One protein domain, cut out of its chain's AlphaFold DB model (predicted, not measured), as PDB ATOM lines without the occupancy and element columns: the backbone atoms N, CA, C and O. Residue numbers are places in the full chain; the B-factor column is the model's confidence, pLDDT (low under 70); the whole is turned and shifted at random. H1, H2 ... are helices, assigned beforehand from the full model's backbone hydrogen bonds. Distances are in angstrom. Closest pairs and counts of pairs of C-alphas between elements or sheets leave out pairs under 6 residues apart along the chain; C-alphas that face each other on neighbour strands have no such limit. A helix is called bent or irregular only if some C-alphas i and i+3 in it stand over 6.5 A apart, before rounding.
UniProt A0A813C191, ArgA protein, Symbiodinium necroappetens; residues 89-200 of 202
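Overview. This is residues 89 to 200 of the 202 residues of the protein "ArgA protein" of Symbiodinium necroappetens (UniProt A0A813C191). One very long helix, H5, makes a shaft; four short helices, H1 to H4, cluster beside its first turns as a head, and past its last turns H6 folds back side by side with the shaft. Between head and folded-back end, residues 161 to 169 of H5 stand free. The printed part has 112 residues with six named helices, in the order H1 to H6, and no named strand; the class is all helix. The whole is extended, with a radius of gyration of the C-alphas of 20.4 A, and is a rod spanning 65 by 23 by 22 A.

Along the chain. Find C-alpha 142 at (142.557, 240.167, 200.358); from there H5, residues 142 to 182, runs 60.0 A to C-alpha 182 at (156.593, 240.162, 141.980). Before it, look for H1 at residues 96 to 103, 10.4 A long, and H2 at residues 106 to 119, 19.8 A long. H2 is irregular: C-alphas 107 and 110 are 7.8 A apart. Next come H3, residues 124 to 129, 8.8 A, and H4, residues 131 to 138, 10.4 A. H6, residues 188 to 198, runs 15.8 A and ends at C-alpha 198, (146.464, 231.478, 157.800).

Arrangement. Begin with H5, the hub, which touches four helices. With residues 144 to 155 alone it touches H1, opposite ways at a steep tilt of 56 degrees; the closest C-alphas, of Ala 99 and Ala 151, are 5.0 A apart. With residues 149 to 156 alone it touches H3, closest at the C-alphas of Leu 128 and Glu 149, 6.6 A, at a shallow tilt of 34 degrees, only just short of steep. With residues 142 to 149 alone it touches H4, closest at the C-alphas of Gln 135 and Thr 145, 6.4 A. At the far end, H5 and H6 form a helical hairpin at a shallow tilt of 9 degrees; residues 177 to 181 of H5 alone touch H6, closest at the C-alphas of Leu 177 and Val 191, 6.6 A. H2 is apart from H5; it touches H1, closest at the C-alphas of Leu 100 and Leu 106, 5.5 A, and the two form a helical hairpin. Every O i to N i+4 pair is within hydrogen-bond range in H1, H3, H4, H5 and H6, and 8 of 10 in H2.

Size, cuts and confidence. Look to the C-alphas of Ser 139 and Gly 184 for the two farthest apart, 65.0 A. The printed part has no cut, and each link between named helices is tight. Mean pLDDT of the printed part is 84.3; residue 89 and residues 198 to 200 are under 70.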
ATOM      1  N   PRO A  89     137.872 239.947 172.765       65.50
ATOM      2  CA  PRO A  89     138.048 239.695 174.186       65.50
ATOM      3  C   PRO A  89     138.852 238.409 174.416       65.50
ATOM      4  O   PRO A  89     138.837 237.477 173.605       65.50
ATOM      5  N   VAL A  90     139.598 238.369 175.520       77.38
ATOM      6  CA  VAL A  90     140.453 237.227 175.862       77.38
ATOM      7  C   VAL A  90     139.619 236.175 176.597       77.38
ATOM      8  O   VAL A  90     139.113 236.431 177.687       77.38
ATOM      9  N   GLU A  91     139.479 234.985 176.013       82.31
ATOM     10  CA  GLU A  91     138.739 233.867 176.616       82.31
ATOM     11  C   GLU A  91     139.435 233.320 177.874       82.31
ATOM     12  O   GLU A  91     140.640 233.075 177.873       82.31
ATOM     13  N   ILE A  92     138.681 233.020 178.932       81.94
ATOM     14  CA  ILE A  92     139.219 232.493 180.200       81.94
ATOM     15  C   ILE A  92     139.878 231.119 180.022       81.94
ATOM     16  O   ILE A  92     140.935 230.855 180.598       81.94
ATOM     17  N   LYS A  93     139.290 230.233 179.205       75.81
ATOM     18  CA  LYS A  93     139.669 228.806 179.115       75.81
ATOM     19  C   LYS A  93     141.131 228.559 178.721       75.81
ATOM     20  O   LYS A  93     141.673 227.518 179.078       75.81
ATOM     21  N   GLY A  94     141.765 229.490 178.009       75.00
ATOM     22  CA  GLY A  94     143.170 229.375 177.596       75.00
ATOM     23  C   GLY A  94     144.181 230.030 178.543       75.00
ATOM     24  O   GLY A  94     145.374 229.759 178.430       75.00
ATOM     25  N   PHE A  95     143.728 230.891 179.458       83.31
ATOM     26  CA  PHE A  95     144.601 231.819 180.188       83.31
ATOM     27  C   PHE A  95     144.411 231.793 181.711       83.31
ATOM     28  O   PHE A  95     145.309 232.219 182.438       83.31
ATOM     29  N   LEU A  96     143.298 231.240 182.206       83.88
ATOM     30  CA  LEU A  96     143.012 231.124 183.638       83.88
ATOM     31  C   LEU A  96     144.096 230.346 184.381       83.88
ATOM     32  O   LEU A  96     144.580 230.790 185.416       83.88
ATOM     33  N   GLU A  97     144.525 229.208 183.837       85.81
ATOM     34  CA  GLU A  97     145.552 228.379 184.471       85.81
ATOM     35  C   GLU A  97     146.883 229.134 184.587       85.81
ATOM     36  O   GLU A  97     147.501 229.142 185.648       85.81
ATOM     37  N   ALA A  98     147.285 229.861 183.540       86.12
ATOM     38  CA  ALA A  98     148.491 230.687 183.567       86.12
ATOM     39  C   ALA A  98     148.404 231.807 184.619       86.12
ATOM     40  O   ALA A  98     149.377 232.055 185.337       86.12
ATOM     41  N   ALA A  99     147.240 232.448 184.753       86.44
ATOM     42  CA  ALA A  99     147.011 233.463 185.776       86.44
ATOM     43  C   ALA A  99     147.036 232.867 187.197       86.44
ATOM     44  O   ALA A  99     147.672 233.426 188.089       86.44
ATOM     45  N   LEU A 100     146.435 231.693 187.407       88.44
ATOM     46  CA  LEU A 100     146.443 230.996 188.699       88.44
ATOM     47  C   LEU A 100     147.847 230.537 189.113       88.44
ATOM     48  O   LEU A 100     148.194 230.616 190.294       88.44
ATOM     49  N   VAL A 101     148.681 230.115 188.154       89.69
ATOM     50  CA  VAL A 101     150.108 229.834 188.389       89.69
ATOM     51  C   VAL A 101     150.822 231.096 188.875       89.69
ATOM     52  O   VAL A 101     151.507 231.053 189.897       89.69
ATOM     53  N   LYS A 102     150.649 232.228 188.178       87.81
ATOM     54  CA  LYS A 102     151.269 233.515 188.546       87.81
ATOM     55  C   LYS A 102     150.805 234.012 189.924       87.81
ATOM     56  O   LYS A 102     151.615 234.528 190.688       87.81
ATOM     57  N   ALA A 103     149.531 233.812 190.261       87.62
ATOM     58  CA  ALA A 103     148.949 234.198 191.549       87.62
ATOM     59  C   ALA A 103     149.292 233.238 192.707       87.62
ATOM     60  O   ALA A 103     149.017 233.557 193.868       87.62
ATOM     61  N   ASN A 104     149.905 232.086 192.403       89.62
ATOM     62  CA  ASN A 104     150.157 230.986 193.337       89.62
ATOM     63  C   ASN A 104     148.862 230.456 193.991       89.62
ATOM     64  O   ASN A 104     148.807 230.250 195.201       89.62
ATOM     65  N   LEU A 105     147.816 230.264 193.177       88.94
ATOM     66  CA  LEU A 105     146.476 229.806 193.581       88.94
ATOM     67  C   LEU A 105     146.057 228.492 192.903       88.94
ATOM     68  O   LEU A 105     144.874 228.166 192.839       88.94
ATOM     69  N   LEU A 106     147.022 227.712 192.410       88.94
ATOM     70  CA  LEU A 106     146.758 226.419 191.766       88.94
ATOM     71  C   LEU A 106     145.975 225.447 192.657       88.94
ATOM     72  O   LEU A 106     145.157 224.686 192.152       88.94
ATOM     73  N   ASP A 107     146.183 225.511 193.973       87.94
ATOM     74  CA  ASP A 107     145.484 224.655 194.934       87.94
ATOM     75  C   ASP A 107     143.968 224.917 194.968       87.94
ATOM     76  O   ASP A 107     143.207 224.027 195.334       87.94
ATOM     77  N   ARG A 108     143.522 226.110 194.545       85.56
ATOM     78  CA  ARG A 108     142.101 226.491 194.430       85.56
ATOM     79  C   ARG A 108     141.621 226.587 192.978       85.56
ATOM     80  O   ARG A 108     140.552 227.131 192.710       85.56
ATOM     81  N   ALA A 109     142.393 226.067 192.023       87.06
ATOM     82  CA  ALA A 109     142.090 226.205 190.599       87.06
ATOM     83  C   ALA A 109     140.752 225.565 190.199       87.06
ATOM     84  O   ALA A 109     140.045 226.107 189.354       87.06
ATOM     85  N   GLU A 110     140.399 224.428 190.802       87.94
ATOM     86  CA  GLU A 110     139.139 223.733 190.521       87.94
ATOM     87  C   GLU A 110     137.924 224.519 191.036       87.94
ATOM     88  O   GLU A 110     136.922 224.630 190.331       87.94
ATOM     89  N   GLU A 111     138.037 225.128 192.217       89.69
ATOM     90  CA  GLU A 111     136.987 225.955 192.822       89.69
ATOM     91  C   GLU A 111     136.747 227.224 191.998       89.69
ATOM     92  O   GLU A 111     135.616 227.503 191.610       89.69
ATOM     93  N   ILE A 112     137.822 227.938 191.645       87.31
ATOM     94  CA  ILE A 112     137.751 229.156 190.826       87.31
ATOM     95  C   ILE A 112     137.201 228.836 189.434       87.31
ATOM     96  O   ILE A 112     136.354 229.560 188.920       87.31
ATOM     97  N   ARG A 113     137.625 227.724 188.824       88.94
ATOM     98  CA  ARG A 113     137.096 227.296 187.526       88.94
ATOM     99  C   ARG A 113     135.606 226.975 187.595       88.94
ATOM    100  O   ARG A 113     134.871 227.376 186.699       88.94
ATOM    101  N   THR A 114     135.182 226.247 188.625       90.50
ATOM    102  CA  THR A 114     133.767 225.902 188.820       90.50
ATOM    103  C   THR A 114     132.941 227.168 188.988       90.50
ATOM    104  O   THR A 114     131.922 227.313 188.325       90.50
ATOM    105  N   TRP A 115     133.429 228.123 189.780       91.69
ATOM    106  CA  TRP A 115     132.775 229.414 189.947       91.69
ATOM    107  C   TRP A 115     132.646 230.169 188.615       91.69
ATOM    108  O   TRP A 115     131.554 230.620 188.283       91.69
ATOM    109  N   CYS A 116     133.703 230.225 187.792       89.50
ATOM    110  CA  CYS A 116     133.615 230.851 186.467       89.50
ATOM    111  C   CYS A 116     132.568 230.164 185.573       89.50
ATOM    112  O   CYS A 116     131.822 230.835 184.862       89.50
ATOM    113  N   GLU A 117     132.497 228.829 185.606       88.50
ATOM    114  CA  GLU A 117     131.505 228.054 184.850       88.50
ATOM    115  C   GLU A 117     130.067 228.289 185.367       88.50
ATOM    116  O   GLU A 117     129.134 228.327 184.564       88.50
ATOM    117  N   GLU A 118     129.881 228.480 186.676       88.75
ATOM    118  CA  GLU A 118     128.581 228.736 187.312       88.75
ATOM    119  C   GLU A 118     128.067 230.161 187.083       88.75
ATOM    120  O   GLU A 118     126.880 230.336 186.797       88.75
ATOM    121  N   GLN A 119     128.943 231.167 187.165       86.50
ATOM    122  CA  GLN A 119     128.592 232.563 186.877       86.50
ATOM    123  C   GLN A 119     128.503 232.852 185.375       86.50
ATOM    124  O   GLN A 119     127.940 233.864 184.964       86.50
ATOM    125  N   GLY A 120     129.010 231.945 184.535       84.31
ATOM    126  CA  GLY A 120     129.051 232.144 183.089       84.31
ATOM    127  C   GLY A 120     130.083 233.186 182.661       84.31
ATOM    128  O   GLY A 120     129.938 233.758 181.584       84.31
ATOM    129  N   ALA A 121     131.113 233.415 183.480       84.88
ATOM    130  CA  ALA A 121     132.263 234.219 183.102       84.88
ATOM    131  C   ALA A 121     133.057 233.438 182.046       84.88
ATOM    132  O   ALA A 121     133.694 232.420 182.340       84.88
ATOM    133  N   GLU A 122     132.991 233.884 180.794       84.81
ATOM    134  CA  GLU A 122     133.713 233.275 179.673       84.81
ATOM    135  C   GLU A 122     134.938 234.107 179.284       84.81
ATOM    136  O   GLU A 122     135.893 233.569 178.704       84.81
ATOM    137  N   LEU A 123     134.942 235.396 179.641       85.69
ATOM    138  CA  LEU A 123     135.977 236.367 179.301       85.69
ATOM    139  C   LEU A 123     136.782 236.814 180.526       85.69
ATOM    140  O   LEU A 123     136.252 237.029 181.610       85.69
ATOM    141  N   LEU A 124     138.091 236.992 180.345       83.25
ATOM    142  CA  LEU A 124     139.008 237.422 181.408       83.25
ATOM    143  C   LEU A 124     138.605 238.762 182.042       83.25
ATOM    144  O   LEU A 124     138.827 238.962 183.232       83.25
ATOM    145  N   GLU A 125     138.007 239.652 181.250       83.62
ATOM    146  CA  GLU A 125     137.469 240.938 181.710       83.62
ATOM    147  C   GLU A 125     136.256 240.756 182.626       83.62
ATOM    148  O   GLU A 125     136.189 241.399 183.664       83.62
ATOM    149  N   GLU A 126     135.356 239.822 182.308       85.75
ATOM    150  CA  GLU A 126     134.186 239.517 183.146       85.75
ATOM    151  C   GLU A 126     134.621 238.975 184.513       85.75
ATOM    152  O   GLU A 126     134.098 239.381 185.546       85.75
ATOM    153  N   LEU A 127     135.648 238.119 184.543       86.81
ATOM    154  CA  LEU A 127     136.219 237.625 185.799       86.81
ATOM    155  C   LEU A 127     136.890 238.734 186.628       86.81
ATOM    156  O   LEU A 127     136.865 238.678 187.854       86.81
ATOM    157  N   LEU A 128     137.512 239.722 185.976       86.88
ATOM    158  CA  LEU A 128     138.083 240.886 186.660       86.88
ATOM    159  C   LEU A 128     136.988 241.789 187.240       86.88
ATOM    160  O   LEU A 128     137.130 242.259 188.367       86.88
ATOM    161  N   ASP A 129     135.898 241.994 186.501       88.12
ATOM    162  CA  ASP A 129     134.759 242.800 186.948       88.12
ATOM    163  C   ASP A 129     134.016 242.147 188.127       88.12
ATOM    164  O   ASP A 129     133.508 242.846 189.004       88.12
ATOM    165  N   GLU A 130     133.991 240.813 188.191       89.62
ATOM    166  CA  GLU A 130     133.325 240.053 189.258       89.62
ATOM    167  C   GLU A 130     134.281 239.505 190.333       89.62
ATOM    168  O   GLU A 130     133.913 238.648 191.141       89.62
ATOM    169  N   LEU A 131     135.512 240.015 190.393       88.62
ATOM    170  CA  LEU A 131     136.539 239.536 191.319       88.62
ATOM    171  C   LEU A 131     136.159 239.735 192.802       88.62
ATOM    172  O   LEU A 131     136.543 238.932 193.652       88.62
ATOM    173  N   GLU A 132     135.390 240.782 193.115       87.75
ATOM    174  CA  GLU A 132     134.849 241.027 194.463       87.75
ATOM    175  C   GLU A 132     133.841 239.934 194.857       87.75
ATOM    176  O   GLU A 132     133.945 239.355 195.937       87.75
ATOM    177  N   SER A 133     132.940 239.563 193.943       90.06
ATOM    178  CA  SER A 133     131.989 238.462 194.141       90.06
ATOM    179  C   SER A 133     132.708 237.120 194.315       90.06
ATOM    180  O   SER A 133     132.381 236.353 195.220       90.06
ATOM    181  N   LEU A 134     133.740 236.857 193.502       88.81
ATOM    182  CA  LEU A 134     134.594 235.672 193.631       88.81
ATOM    183  C   LEU A 134     135.274 235.621 195.007       88.81
ATOM    184  O   LEU A 134     135.343 234.559 195.632       88.81
ATOM    185  N   GLN A 135     135.785 236.760 195.482       91.31
ATOM    186  CA  GLN A 135     136.411 236.859 196.795       91.31
ATOM    187  C   GLN A 135     135.423 236.507 197.912       91.31
ATOM    188  O   GLN A 135     135.790 235.756 198.820       91.31
ATOM    189  N   GLU A 136     134.204 237.041 197.859       90.00
ATOM    190  CA  GLU A 136     133.167 236.786 198.862       90.00
ATOM    191  C   GLU A 136     132.729 235.313 198.866       90.00
ATOM    192  O   GLU A 136     132.722 234.676 199.925       90.00
ATOM    193  N   ASP A 137     132.442 234.749 197.692       90.06
ATOM    194  CA  ASP A 137     131.927 233.384 197.550       90.06
ATOM    195  C   ASP A 137     132.960 232.319 197.940       90.06
ATOM    196  O   ASP A 137     132.632 231.342 198.618       90.06
ATOM    197  N   LEU A 138     134.225 232.513 197.551       88.94
ATOM    198  CA  LEU A 138     135.315 231.573 197.842       88.94
ATOM    199  C   LEU A 138     136.081 231.910 199.126       88.94
ATOM    200  O   LEU A 138     137.029 231.201 199.486       88.94
ATOM    201  N   SER A 139     135.682 232.977 199.830       90.56
ATOM    202  CA  SER A 139     136.360 233.471 201.035       90.56
ATOM    203  C   SER A 139     137.876 233.599 200.825       90.56
ATOM    204  O   SER A 139     138.678 233.094 201.621       90.56
ATOM    205  N   LEU A 140     138.272 234.218 199.709       87.38
ATOM    206  CA  LEU A 140     139.678 234.491 199.409       87.38
ATOM    207  C   LEU A 140     140.201 235.584 200.346       87.38
ATOM    208  O   LEU A 140     139.501 236.547 200.670       87.38
ATOM    209  N   GLU A 141     141.447 235.442 200.791       90.06
ATOM    210  CA  GLU A 141     142.105 236.507 201.541       90.06
ATOM    211  C   GLU A 141     142.364 237.712 200.623       90.06
ATOM    212  O   GLU A 141     142.729 237.533 199.461       90.06
ATOM    213  N   ASP A 142     142.300 238.943 201.145       85.94
ATOM    214  CA  ASP A 142     142.557 240.167 200.358       85.94
ATOM    215  C   ASP A 142     143.882 240.091 199.573       85.94
ATOM    216  O   ASP A 142     143.993 240.522 198.426       85.94
ATOM    217  N   GLY A 143     144.909 239.488 200.185       85.88
ATOM    218  CA  GLY A 143     146.207 239.290 199.549       85.88
ATOM    219  C   GLY A 143     146.201 238.251 198.423       85.88
ATOM    220  O   GLY A 143     147.026 238.357 197.518       85.88
ATOM    221  N   GLU A 144     145.330 237.243 198.475       87.25
ATOM    222  CA  GLU A 144     145.112 236.275 197.390       87.25
ATOM    223  C   GLU A 144     144.382 236.945 196.225       87.25
ATOM    224  O   GLU A 144     144.845 236.850 195.087       87.25
ATOM    225  N   THR A 145     143.323 237.700 196.520       87.81
ATOM    226  CA  THR A 145     142.526 238.441 195.537       87.81
ATOM    227  C   THR A 145     143.371 239.454 194.765       87.81
ATOM    228  O   THR A 145     143.400 239.409 193.539       87.81
ATOM    229  N   SER A 146     144.165 240.295 195.441       88.94
ATOM    230  CA  SER A 146     145.042 241.255 194.745       88.94
ATOM    231  C   SER A 146     146.117 240.583 193.878       88.94
ATOM    232  O   SER A 146     146.503 241.116 192.833       88.94
ATOM    233  N   ARG A 147     146.629 239.412 194.289       88.94
ATOM    234  CA  ARG A 147     147.577 238.638 193.467       88.94
ATOM    235  C   ARG A 147     146.897 238.067 192.230       88.94
ATOM    236  O   ARG A 147     147.499 238.093 191.159       88.94
ATOM    237  N   LEU A 148     145.669 237.573 192.378       88.25
ATOM    238  CA  LEU A 148     144.867 237.070 191.271       88.25
ATOM    239  C   LEU A 148     144.546 238.186 190.276       88.25
ATOM    240  O   LEU A 148     144.840 238.031 189.097       88.25
ATOM    241  N   GLU A 149     144.054 239.328 190.749       90.06
ATOM    242  CA  GLU A 149     143.768 240.510 189.929       90.06
ATOM    243  C   GLU A 149     144.991 240.930 189.101       90.06
ATOM    244  O   GLU A 149     144.930 241.050 187.877       90.06
ATOM    245  N   THR A 150     146.146 241.067 189.764       91.00
ATOM    246  CA  THR A 150     147.408 241.433 189.105       91.00
ATOM    247  C   THR A 150     147.798 240.400 188.047       91.00
ATOM    248  O   THR A 150     148.149 240.759 186.924       91.00
ATOM    249  N   ALA A 151     147.703 239.110 188.376       89.81
ATOM    250  CA  ALA A 151     148.041 238.031 187.459       89.81
ATOM    251  C   ALA A 151     147.101 237.960 186.246       89.81
ATOM    252  O   ALA A 151     147.567 237.686 185.135       89.81
ATOM    253  N   LEU A 152     145.802 238.210 186.431       87.81
ATOM    254  CA  LEU A 152     144.810 238.249 185.355       87.81
ATOM    255  C   LEU A 152     145.085 239.427 184.410       87.81
ATOM    256  O   LEU A 152     145.191 239.210 183.203       87.81
ATOM    257  N   MET A 153     145.321 240.632 184.944       88.12
ATOM    258  CA  MET A 153     145.678 241.814 184.142       88.12
ATOM    259  C   MET A 153     146.977 241.620 183.349       88.12
ATOM    260  O   MET A 153     147.047 241.946 182.163       88.12
ATOM    261  N   GLU A 154     148.020 241.068 183.975       88.44
ATOM    262  CA  GLU A 154     149.275 240.770 183.277       88.44
ATOM    263  C   GLU A 154     149.073 239.735 182.172       88.44
ATOM    264  O   GLU A 154     149.598 239.891 181.076       88.44
ATOM    265  N   THR A 155     148.297 238.684 182.434       86.25
ATOM    266  CA  THR A 155     148.046 237.625 181.448       86.25
ATOM    267  C   THR A 155     147.204 238.129 180.277       86.25
ATOM    268  O   THR A 155     147.479 237.770 179.134       86.25
ATOM    269  N   GLN A 156     146.235 239.011 180.531       84.00
ATOM    270  CA  GLN A 156     145.481 239.699 179.485       84.00
ATOM    271  C   GLN A 156     146.405 240.563 178.619       84.00
ATOM    272  O   GLN A 156     146.368 240.474 177.392       84.00
ATOM    273  N   LYS A 157     147.284 241.353 179.244       84.69
ATOM    274  CA  LYS A 157     148.257 242.183 178.531       84.69
ATOM    275  C   LYS A 157     149.225 241.345 177.691       84.69
ATOM    276  O   LYS A 157     149.425 241.661 176.521       84.69
ATOM    277  N   ASP A 158     149.780 240.275 178.258       84.31
ATOM    278  CA  ASP A 158     150.678 239.352 177.554       84.31
ATOM    279  C   ASP A 158     149.969 238.709 176.344       84.31
ATOM    280  O   ASP A 158     150.549 238.578 175.264       84.31
ATOM    281  N   ALA A 159     148.693 238.337 176.499       79.94
ATOM    282  CA  ALA A 159     147.886 237.755 175.430       79.94
ATOM    283  C   ALA A 159     147.631 238.743 174.282       79.94
ATOM    284  O   ALA A 159     147.693 238.351 173.113       79.94
ATOM    285  N   ILE A 160     147.370 240.013 174.604       81.00
ATOM    286  CA  ILE A 160     147.205 241.085 173.616       81.00
ATOM    287  C   ILE A 160     148.532 241.340 172.893       81.00
ATOM    288  O   ILE A 160     148.565 241.328 171.665       81.00
ATOM    289  N   GLU A 161     149.644 241.469 173.621       82.19
ATOM    290  CA  GLU A 161     150.962 241.726 173.028       82.19
ATOM    291  C   GLU A 161     151.403 240.596 172.080       82.19
ATOM    292  O   GLU A 161     151.895 240.848 170.976       82.19
ATOM    293  N   GLU A 162     151.182 239.329 172.448       78.94
ATOM    294  CA  GLU A 162     151.508 238.201 171.569       78.94
ATOM    295  C   GLU A 162     150.570 238.105 170.352       78.94
ATOM    296  O   GLU A 162     151.014 237.681 169.280       78.94
ATOM    297  N   ARG A 163     149.302 238.534 170.463       77.00
ATOM    298  CA  ARG A 163     148.419 238.699 169.292       77.00
ATOM    299  C   ARG A 163     148.948 239.789 168.364       77.00
ATOM    300  O   ARG A 163     149.192 239.501 167.197       77.00
ATOM    301  N   GLU A 164     149.246 240.978 168.882       78.75
ATOM    302  CA  GLU A 164     149.795 242.087 168.088       78.75
ATOM    303  C   GLU A 164     151.099 241.698 167.377       78.75
ATOM    304  O   GLU A 164     151.330 242.024 166.207       78.75
ATOM    305  N   LYS A 165     151.971 240.962 168.071       77.25
ATOM    306  CA  LYS A 165     153.227 240.455 167.518       77.25
ATOM    307  C   LYS A 165     152.996 239.415 166.425       77.25
ATOM    308  O   LYS A 165     153.693 239.463 165.407       77.25
ATOM    309  N   ARG A 166     152.029 238.507 166.599       77.31
ATOM    310  CA  ARG A 166     151.629 237.539 165.566       77.31
ATOM    311  C   ARG A 166     151.069 238.255 164.341       77.31
ATOM    312  O   ARG A 166     151.508 237.962 163.231       77.31
ATOM    313  N   ASP A 167     150.210 239.248 164.533       78.56
ATOM    314  CA  ASP A 167     149.620 240.035 163.448       78.56
ATOM    315  C   ASP A 167     150.682 240.822 162.686       78.56
ATOM    316  O   ASP A 167     150.696 240.863 161.451       78.56
ATOM    317  N   LYS A 168     151.626 241.429 163.409       78.88
ATOM    318  CA  LYS A 168     152.771 242.104 162.805       78.88
ATOM    319  C   LYS A 168     153.622 241.129 161.991       78.88
ATOM    320  O   LYS A 168     153.942 241.432 160.841       78.88
ATOM    321  N   ALA A 169     153.946 239.963 162.545       79.38
ATOM    322  CA  ALA A 169     154.711 238.934 161.846       79.38
ATOM    323  C   ALA A 169     153.971 238.411 160.601       79.38
ATOM    324  O   ALA A 169     154.593 238.229 159.555       79.38
ATOM    325  N   ALA A 170     152.648 238.242 160.670       78.56
ATOM    326  CA  ALA A 170     151.818 237.853 159.534       78.56
ATOM    327  C   ALA A 170     151.847 238.920 158.427       78.56
ATOM    328  O   ALA A 170     152.087 238.603 157.259       78.56
ATOM    329  N   ARG A 171     151.702 240.204 158.787       80.44
ATOM    330  CA  ARG A 171     151.801 241.331 157.840       80.44
ATOM    331  C   ARG A 171     153.178 241.399 157.175       80.44
ATOM    332  O   ARG A 171     153.263 241.554 155.956       80.44
ATOM    333  N   GLU A 172     154.254 241.256 157.945       83.19
ATOM    334  CA  GLU A 172     155.629 241.231 157.426       83.19
ATOM    335  C   GLU A 172     155.882 240.006 156.527       83.19
ATOM    336  O   GLU A 172     156.498 240.120 155.459       83.19
ATOM    337  N   GLY A 173     155.344 238.844 156.908       83.00
ATOM    338  CA  GLY A 173     155.362 237.619 156.115       83.00
ATOM    339  C   GLY A 173     154.667 237.792 154.764       83.00
ATOM    340  O   GLY A 173     155.243 237.446 153.730       83.00
ATOM    341  N   MET A 174     153.485 238.412 154.739       80.75
ATOM    342  CA  MET A 174     152.746 238.690 153.501       80.75
ATOM    343  C   MET A 174     153.436 239.720 152.615       80.75
ATOM    344  O   MET A 174     153.528 239.519 151.403       80.75
ATOM    345  N   ALA A 175     153.985 240.787 153.197       83.44
ATOM    346  CA  ALA A 175     154.784 241.750 152.445       83.44
ATOM    347  C   ALA A 175     155.989 241.066 151.773       83.44
ATOM    348  O   ALA A 175     156.288 241.311 150.600       83.44
ATOM    349  N   THR A 176     156.633 240.143 152.491       85.75
ATOM    350  CA  THR A 176     157.759 239.354 151.981       85.75
ATOM    351  C   THR A 176     157.331 238.395 150.868       85.75
ATOM    352  O   THR A 176     158.003 238.321 149.836       85.75
ATOM    353  N   LEU A 177     156.217 237.672 151.028       84.94
ATOM    354  CA  LEU A 177     155.688 236.782 149.986       84.94
ATOM    355  C   LEU A 177     155.265 237.553 148.733       84.94
ATOM    356  O   LEU A 177     155.602 237.135 147.626       84.94
ATOM    357  N   GLY A 178     154.618 238.709 148.889       84.38
ATOM    358  CA  GLY A 178     154.263 239.588 147.775       84.38
ATOM    359  C   GLY A 178     155.491 240.071 146.999       84.38
ATOM    360  O   GLY A 178     155.506 240.030 145.769       84.38
ATOM    361  N   HIS A 179     156.568 240.445 147.696       84.88
ATOM    362  CA  HIS A 179     157.831 240.807 147.049       84.88
ATOM    363  C   HIS A 179     158.447 239.635 146.265       84.88
ATOM    364  O   HIS A 179     158.897 239.802 145.126       84.88
ATOM    365  N   LYS A 180     158.435 238.429 146.843       82.44
ATOM    366  CA  LYS A 180     158.918 237.212 146.173       82.44
ATOM    367  C   LYS A 180     158.069 236.855 144.947       82.44
ATOM    368  O   LYS A 180     158.610 236.369 143.959       82.44
ATOM    369  N   LEU A 181     156.762 237.112 144.988       87.19
ATOM    370  CA  LEU A 181     155.860 236.872 143.862       87.19
ATOM    371  C   LEU A 181     156.161 237.829 142.702       87.19
ATOM    372  O   LEU A 181     156.337 237.389 141.570       87.19
ATOM    373  N   ILE A 182     156.287 239.130 142.989       87.00
ATOM    374  CA  ILE A 182     156.593 240.162 141.980       87.00
ATOM    375  C   ILE A 182     157.960 239.920 141.330       87.00
ATOM    376  O   ILE A 182     158.127 240.133 140.131       87.00
ATOM    377  N   SER A 183     158.941 239.452 142.104       88.19
ATOM    378  CA  SER A 183     160.272 239.100 141.592       88.19
ATOM    379  C   SER A 183     160.328 237.741 140.880       88.19
ATOM    380  O   SER A 183     161.395 237.356 140.401       88.19
ATOM    381  N   GLY A 184     159.209 237.011 140.792       85.50
ATOM    382  CA  GLY A 184     159.125 235.698 140.144       85.50
ATOM    383  C   GLY A 184     159.816 234.566 140.913       85.50
ATOM    384  O   GLY A 184     160.036 233.496 140.353       85.50
ATOM    385  N   GLN A 185     160.173 234.786 142.181       84.56
ATOM    386  CA  GLN A 185     160.839 233.796 143.037       84.56
ATOM    387  C   GLN A 185     159.871 232.756 143.617       84.56
ATOM    388  O   GLN A 185     160.301 231.668 143.994       84.56
ATOM    389  N   VAL A 186     158.577 233.078 143.707       84.75
ATOM    390  CA  VAL A 186     157.515 232.150 144.129       84.75
ATOM    391  C   VAL A 186     156.327 232.230 143.173       84.75
ATOM    392  O   VAL A 186     156.093 233.268 142.555       84.75
ATOM    393  N   SER A 187     155.583 231.131 143.036       85.94
ATOM    394  CA  SER A 187     154.371 231.086 142.214       85.94
ATOM    395  C   SER A 187     153.169 231.690 142.944       85.94
ATOM    396  O   SER A 187     153.111 231.705 144.174       85.94
ATOM    397  N   LEU A 188     152.173 232.140 142.177       82.56
ATOM    398  CA  LEU A 188     150.906 232.640 142.721       82.56
ATOM    399  C   LEU A 188     150.182 231.573 143.560       82.56
ATOM    400  O   LEU A 188     149.629 231.882 144.607       82.56
ATOM    401  N   GLU A 189     150.255 230.310 143.140       81.50
ATOM    402  CA  GLU A 189     149.665 229.167 143.848       81.50
ATOM    403  C   GLU A 189     150.301 228.942 145.231       81.50
ATOM    404  O   GLU A 189     149.606 228.630 146.194       81.50
ATOM    405  N   ALA A 190     151.613 229.172 145.366       78.50
ATOM    406  CA  ALA A 190     152.302 229.080 146.652       78.50
ATOM    407  C   ALA A 190     151.894 230.208 147.617       78.50
ATOM    408  O   ALA A 190     151.826 229.986 148.824       78.50
ATOM    409  N   VAL A 191     151.601 231.400 147.091       79.81
ATOM    410  CA  VAL A 191     151.084 232.527 147.882       79.81
ATOM    411  C   VAL A 191     149.632 232.288 148.290       79.81
ATOM    412  O   VAL A 191     149.298 232.506 149.450       79.81
ATOM    413  N   GLN A 192     148.796 231.776 147.380       82.50
ATOM    414  CA  GLN A 192     147.404 231.418 147.672       82.50
ATOM    415  C   GLN A 192     147.331 230.373 148.789       82.50
ATOM    416  O   GLN A 192     146.644 230.572 149.779       82.50
ATOM    417  N   LYS A 193     148.147 229.316 148.700       84.38
ATOM    418  CA  LYS A 193     148.227 228.288 149.742       84.38
ATOM    419  C   LYS A 193     148.662 228.847 151.101       84.38
ATOM    420  O   LYS A 193     148.192 228.373 152.133       84.38
ATOM    421  N   ALA A 194     149.571 229.825 151.116       78.94
ATOM    422  CA  ALA A 194     149.986 230.492 152.349       78.94
ATOM    423  C   ALA A 194     148.851 231.339 152.948       78.94
ATOM    424  O   ALA A 194     148.676 231.327 154.161       78.94
ATOM    425  N   TYR A 195     148.057 232.011 152.111       78.38
ATOM    426  CA  TYR A 195     146.840 232.714 152.526       78.38
ATOM    427  C   TYR A 195     145.809 231.758 153.137       78.38
ATOM    428  O   TYR A 195     145.395 231.954 154.276       78.38
ATOM    429  N   ASP A 196     145.482 230.680 152.422       80.69
ATOM    430  CA  ASP A 196     144.466 229.708 152.839       80.69
ATOM    431  C   ASP A 196     144.851 228.977 154.143       80.69
ATOM    432  O   ASP A 196     143.981 228.499 154.869       80.69
ATOM    433  N   SER A 197     146.153 228.874 154.443       76.06
ATOM    434  CA  SER A 197     146.652 228.263 155.684       76.06
ATOM    435  C   SER A 197     146.511 229.193 156.893       76.06
ATOM    436  O   SER A 197     146.288 228.710 157.994       76.06
ATOM    437  N   MET A 198     146.613 230.512 156.704       66.38
ATOM    438  CA  MET A 198     146.464 231.478 157.800       66.38
ATOM    439  C   MET A 198     144.999 231.724 158.174       66.38
ATOM    440  O   MET A 198     144.716 231.988 159.335       66.38
ATOM    441  N   GLU A 199     144.062 231.609 157.226       62.00
ATOM    442  CA  GLU A 199     142.620 231.730 157.511       62.00
ATOM    443  C   GLU A 199     142.055 230.554 158.330       62.00
ATOM    444  O   GLU A 199     140.965 230.662 158.880       62.00
ATOM    445  N   GLN A 200     142.768 229.427 158.417       51.28
ATOM    446  CA  GLN A 200     142.325 228.236 159.159       51.28
ATOM    447  C   GLN A 200     142.867 228.164 160.596       51.28
ATOM    448  O   GLN A 200     142.456 227.281 161.345       51.28
TER     449      GLN A 200